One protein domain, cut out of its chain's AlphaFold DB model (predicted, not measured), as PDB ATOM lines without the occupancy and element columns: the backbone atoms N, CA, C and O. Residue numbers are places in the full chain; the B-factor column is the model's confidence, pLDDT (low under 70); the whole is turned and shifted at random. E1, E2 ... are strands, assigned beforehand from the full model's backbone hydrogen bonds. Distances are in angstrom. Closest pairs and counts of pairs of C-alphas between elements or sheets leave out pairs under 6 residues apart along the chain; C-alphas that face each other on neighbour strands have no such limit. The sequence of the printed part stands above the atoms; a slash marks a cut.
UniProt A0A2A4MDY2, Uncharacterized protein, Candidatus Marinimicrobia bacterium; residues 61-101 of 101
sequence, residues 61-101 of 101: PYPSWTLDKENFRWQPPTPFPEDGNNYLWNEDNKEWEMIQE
ATOM      1  N   PRO A  61      16.985 -12.545 -46.322       94.81
ATOM      2  CA  PRO A  61      18.299 -12.163 -45.807       94.81
ATOM      3  C   PRO A  61      19.399 -13.080 -46.345       94.81
ATOM      4  O   PRO A  61      20.489 -12.611 -46.659       94.81
ATOM      5  N   TYR A  62      19.091 -14.372 -46.489       96.06
ATOM      6  CA  TYR A  62      19.999 -15.388 -47.003       96.06
ATOM      7  C   TYR A  62      19.245 -16.413 -47.862       96.06
ATOM      8  O   TYR A  62      18.136 -16.801 -47.482       96.06
ATOM      9  N   PRO A  63      19.826 -16.896 -48.977       96.50
ATOM     10  CA  PRO A  63      19.185 -17.875 -49.860       96.50
ATOM     11  C   PRO A  63      18.725 -19.166 -49.173       96.50
ATOM     12  O   PRO A  63      17.734 -19.760 -49.599       96.50
ATOM     13  N   SER A  64      19.423 -19.613 -48.125       96.81
ATOM     14  CA  SER A  64      19.069 -20.819 -47.374       96.81
ATOM     15  C   SER A  64      17.874 -20.644 -46.433       96.81
ATOM     16  O   SER A  64      17.281 -21.644 -46.020       96.81
ATOM     17  N   TRP A  65      17.498 -19.406 -46.097       97.50
ATOM     18  CA  TRP A  65      16.393 -19.138 -45.179       97.50
ATOM     19  C   TRP A  65      15.058 -19.256 -45.907       97.50
ATOM     20  O   TRP A  65      14.903 -18.792 -47.037       97.50
ATOM     21  N   THR A  66      14.068 -19.843 -45.241       96.81
ATOM     22  CA  THR A  66      12.721 -20.045 -45.795       96.81
ATOM     23  C   THR A  66      11.726 -19.128 -45.097       96.81
ATOM     24  O   THR A  66      11.771 -18.983 -43.877       96.81
ATOM     25  N   LEU A  67      10.838 -18.484 -45.858       94.81
ATOM     26  CA  LEU A  67       9.807 -17.618 -45.291       94.81
ATOM     27  C   LEU A  67       8.729 -18.482 -44.640       94.81
ATOM     28  O   LEU A  67       8.072 -19.273 -45.320       94.81
ATOM     29  N   ASP A  68       8.526 -18.291 -43.343       93.81
ATOM     30  CA  ASP A  68       7.336 -18.772 -42.662       93.81
ATOM     31  C   ASP A  68       6.153 -17.881 -43.060       93.81
ATOM     32  O   ASP A  68       6.104 -16.701 -42.707       93.81
ATOM     33  N   LYS A  69       5.217 -18.450 -43.824       88.75
ATOM     34  CA  LYS A  69       4.033 -17.747 -44.328       88.75
ATOM     35  C   LYS A  69       2.971 -17.497 -43.256       88.75
ATOM     36  O   LYS A  69       2.074 -16.709 -43.506       88.75
ATOM     37  N   GLU A  70       3.059 -18.140 -42.092       88.94
ATOM     38  CA  GLU A  70       2.124 -17.883 -40.990       88.94
ATOM     39  C   GLU A  70       2.519 -16.629 -40.205       88.94
ATOM     40  O   GLU A  70       1.657 -15.884 -39.745       88.94
ATOM     41  N   ASN A  71       3.826 -16.381 -40.063       88.06
ATOM     42  CA  ASN A  71       4.358 -15.296 -39.233       88.06
ATOM     43  C   ASN A  71       5.103 -14.208 -40.021       88.06
ATOM     44  O   ASN A  71       5.568 -13.245 -39.414       88.06
ATOM     45  N   PHE A  72       5.262 -14.365 -41.340       90.94
ATOM     46  CA  PHE A  72       6.003 -13.452 -42.222       90.94
ATOM     47  C   PHE A  72       7.457 -13.205 -41.790       90.94
ATOM     48  O   PHE A  72       8.032 -12.134 -41.991       90.94
ATOM     49  N   ARG A  73       8.083 -14.235 -41.209       90.38
ATOM     50  CA  ARG A  73       9.468 -14.200 -40.718       90.38
ATOM     51  C   ARG A  73      10.322 -15.232 -41.429       90.38
ATOM     52  O   ARG A  73       9.908 -16.370 -41.628       90.38
ATOM     53  N   TRP A  74      11.539 -14.841 -41.785       94.50
ATOM     54  CA  TRP A  74      12.507 -15.768 -42.355       94.50
ATOM     55  C   TRP A  74      13.060 -16.690 -41.273       94.50
ATOM     56  O   TRP A  74      13.512 -16.219 -40.231       94.50
ATOM     57  N   GLN A  75      13.039 -17.991 -41.549       95.69
ATOM     58  CA  GLN A  75      13.551 -19.032 -40.670       95.69
ATOM     59  C   GLN A  75      14.856 -19.603 -41.240       95.69
ATOM     60  O   GLN A  75      14.872 -20.016 -42.408       95.69
ATOM     61  N   PRO A  76      15.943 -19.646 -40.450       96.31
ATOM     62  CA  PRO A  76      17.155 -20.351 -40.839       96.31
ATOM     63  C   PRO A  76      16.898 -21.869 -40.882       96.31
ATOM     64  O   PRO A  76      16.077 -22.378 -40.115       96.31
ATOM     65  N   PRO A  77      17.614 -22.628 -41.729       95.94
ATOM     66  CA  PRO A  77      17.511 -24.088 -41.742       95.94
ATOM     67  C   PRO A  77      18.095 -24.735 -40.474       95.94
ATOM     68  O   PRO A  77      17.646 -25.810 -40.078       95.94
ATOM     69  N   THR A  78      19.069 -24.079 -39.834       95.38
ATOM     70  CA  THR A  78      19.687 -24.522 -38.578       95.38
ATOM     71  C   THR A  78      19.213 -23.614 -37.437       95.38
ATOM     72  O   THR A  78      19.395 -22.395 -37.531       95.38
ATOM     73  N   PRO A  79      18.613 -24.161 -36.361       94.44
ATOM     74  CA  PRO A  79      18.157 -23.368 -35.219       94.44
ATOM     75  C   PRO A  79      19.288 -22.566 -34.566       94.44
ATOM     76  O   PRO A  79      20.422 -23.037 -34.485       94.44
ATOM     77  N   PHE A  80      18.968 -21.358 -34.094       92.31
ATOM     78  CA  PHE A  80      19.910 -20.522 -33.349       92.31
ATOM     79  C   PHE A  80      20.306 -21.208 -32.026       92.31
ATOM     80  O   PHE A  80      19.413 -21.685 -31.321       92.31
ATOM     81  N   PRO A  81      21.602 -21.277 -31.667       94.25
ATOM     82  CA  PRO A  81      22.030 -21.877 -30.405       94.25
ATOM     83  C   PRO A  81      21.510 -21.108 -29.177       94.25
ATOM     84  O   PRO A  81      21.653 -19.896 -29.078       94.25
ATOM     85  N   GLU A  82      20.937 -21.815 -28.200       92.94
ATOM     86  CA  GLU A  82      20.365 -21.220 -26.974       92.94
ATOM     87  C   GLU A  82      21.355 -21.182 -25.792       92.94
ATOM     88  O   GLU A  82      20.968 -21.242 -24.626       92.94
ATOM     89  N   ASP A  83      22.654 -21.119 -26.067       93.00
ATOM     90  CA  ASP A  83      23.704 -21.148 -25.040       93.00
ATOM     91  C   ASP A  83      24.099 -19.755 -24.514       93.00
ATOM     92  O   ASP A  83      24.963 -19.638 -23.645       93.00
ATOM     93  N   GLY A  84      23.438 -18.704 -25.007       90.06
ATOM     94  CA  GLY A  84      23.651 -17.317 -24.593       90.06
ATOM     95  C   GLY A  84      24.865 -16.641 -25.230       90.06
ATOM     96  O   GLY A  84      25.176 -15.511 -24.854       90.06
ATOM     97  N   ASN A  85      25.539 -17.296 -26.178       93.06
ATOM     98  CA  ASN A  85      26.635 -16.695 -26.931       93.06
ATOM     99  C   ASN A  85      26.122 -15.892 -28.137       93.06
ATOM    100  O   ASN A  85      24.981 -16.033 -28.582       93.06
ATOM    101  N   ASN A  86      26.989 -15.039 -28.681       93.06
ATOM    102  CA  ASN A  86      26.707 -14.285 -29.897       93.06
ATOM    103  C   ASN A  86      27.113 -15.105 -31.126       93.06
ATOM    104  O   ASN A  86      28.206 -15.674 -31.161       93.06
ATOM    105  N   TYR A  87      26.269 -15.110 -32.157       95.00
ATOM    106  CA  TYR A  87      26.524 -15.833 -33.401       95.00
ATOM    107  C   TYR A  87      26.256 -14.970 -34.628       95.00
ATOM    108  O   TYR A  87      25.372 -14.112 -34.625       95.00
ATOM    109  N   LEU A  88      26.984 -15.257 -35.704       94.75
ATOM    110  CA  LEU A  88      26.709 -14.779 -37.052       94.75
ATOM    111  C   LEU A  88      26.301 -15.970 -37.932       94.75
ATOM    112  O   LEU A  88      26.871 -17.052 -37.817       94.75
ATOM    113  N   TRP A  89      25.306 -15.787 -38.801       96.88
ATOM    114  CA  TRP A  89      24.916 -16.826 -39.760       96.88
ATOM    115  C   TRP A  89      25.984 -16.972 -40.849       96.88
ATOM    116  O   TRP A  89      26.299 -15.987 -41.521       96.88
ATOM    117  N   ASN A  90      26.497 -18.185 -41.057       95.81
ATOM    118  CA  ASN A  90      27.327 -18.515 -42.209       95.81
ATOM    119  C   ASN A  90      26.475 -19.245 -43.263       95.81
ATOM    120  O   ASN A  90      25.950 -20.337 -43.051       95.81
ATOM    121  N   GLU A  91      26.330 -18.612 -44.427       96.62
ATOM    122  CA  GLU A  91      25.509 -19.130 -45.524       96.62
ATOM    123  C   GLU A  91      26.163 -20.288 -46.290       96.62
ATOM    124  O   GLU A  91      25.457 -21.149 -46.818       96.62
ATOM    125  N   ASP A  92      27.495 -20.345 -46.333       95.06
ATOM    126  CA  ASP A  92      28.230 -21.361 -47.088       95.06
ATOM    127  C   ASP A  92      28.105 -22.746 -46.437       95.06
ATOM    128  O   ASP A  92      27.936 -23.752 -47.132       95.06
ATOM    129  N   ASN A  93      28.163 -22.806 -45.101       95.19
ATOM    130  CA  ASN A  93      27.993 -24.045 -44.333       95.19
ATOM    131  C   ASN A  93      26.564 -24.242 -43.795       95.19
ATOM    132  O   ASN A  93      26.217 -25.363 -43.428       95.19
ATOM    133  N   LYS A  94      25.721 -23.198 -43.825       95.56
ATOM    134  CA  LYS A  94      24.358 -23.177 -43.267       95.56
ATOM    135  C   LYS A  94      24.334 -23.437 -41.760       95.56
ATOM    136  O   LYS A  94      23.465 -24.153 -41.256       95.56
ATOM    137  N   GLU A  95      25.285 -22.854 -41.043       96.62
ATOM    138  CA  GLU A  95      25.439 -22.991 -39.597       96.62
ATOM    139  C   GLU A  95      25.679 -21.629 -38.926       96.62
ATOM    140  O   GLU A  95      25.994 -20.623 -39.564       96.62
ATOM    141  N   TRP A  96      25.501 -21.593 -37.605       95.94
ATOM    142  CA  TRP A  96      25.771 -20.416 -36.783       95.94
ATOM    143  C   TRP A  96      27.226 -20.427 -36.312       95.94
ATOM    144  O   TRP A  96      27.646 -21.340 -35.603       95.94
ATOM    145  N   GLU A  97      27.989 -19.392 -36.659       95.75
ATOM    146  CA  GLU A  97      29.375 -19.223 -36.224       95.75
ATOM    147  C   GLU A  97      29.447 -18.308 -35.008       95.75
ATOM    148  O   GLU A  97      29.031 -17.150 -35.058       95.75
ATOM    149  N   MET A  98      29.967 -18.836 -33.898       93.75
ATOM    150  CA  MET A  98      30.121 -18.069 -32.665       93.75
ATOM    151  C   MET A  98      31.122 -16.935 -32.886       93.75
ATOM    152  O   MET A  98      32.262 -17.178 -33.291       93.75
ATOM    153  N   ILE A  99      30.718 -15.712 -32.557       93.31
ATOM    154  CA  ILE A  99      31.618 -14.561 -32.538       93.31
ATOM    155  C   ILE A  99      32.134 -14.369 -31.110       93.31
ATOM    156  O   ILE A  99      31.362 -14.282 -30.158       93.31
ATOM    157  N   GLN A 100      33.457 -14.357 -30.958       81.56
ATOM    158  CA  GLN A 100      34.110 -14.004 -29.697       81.56
ATOM    159  C   GLN A 100      34.292 -12.483 -29.672       81.56
ATOM    160  O   GLN A 100      34.742 -11.919 -30.671       81.56
ATOM    161  N   GLU A 101      33.908 -11.838 -28.569       68.19
ATOM    162  CA  GLU A 101      34.250 -10.428 -28.311       68.19
ATOM    163  C   GLU A 101      35.759 -10.230 -28.112       68.19
ATOM    164  O   GLU A 101      36.412 -11.124 -27.520       68.19
TER     165      GLU A 101
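What this domain is: This is residues 61 to 101 of the 101 residues of an uncharacterized protein of Candidatus Marinimicrobia bacterium (UniProt A0A2A4MDY2). With little regular structure, this is two small two-stranded hairpins, E1-E2 and E3-E4, set apart along an elongated outline and joined by a looping stretch, residues 76 to 86. The printed part has 41 residues, with strands E1, E2, E3 and E4 in chain order and no named helix; 14 residues are in named elements, all strand. Each sheet is antiparallel. It is only just loose, close to compact, with a radius of gyration of the C-alphas of 11.3 A and spans of 34 by 22 by 13 A.

Where its parts are: E1, residues 66 to 68, 6.4 A, begins at C-alpha 66 (12.721, -20.045, -45.795). E2 is residues 73 to 75, 6.3 A; E3 is 87 to 90, 9.2 A. E4, residues 95 to 98, 9.7 A, ends at C-alpha 98 (30.121, -18.069, -32.665).

How they stand to each other: Hairpin E1 and E2 is antiparallel at 134 degrees; N 66 and O 75 are 2.9 A apart, within hydrogen-bond range. Hairpin E3 and E4 is antiparallel at 142 degrees, with N 97 and O 88 at 2.8 A, within hydrogen-bond range. E2 and E3 are apart.

The domain as a whole: The C-alphas farthest apart, of Glu 70 and Glu 101, are 35.3 A apart. The printed part has no cut. The link E2 to E3 is long. Residue 101 is under pLDDT 70.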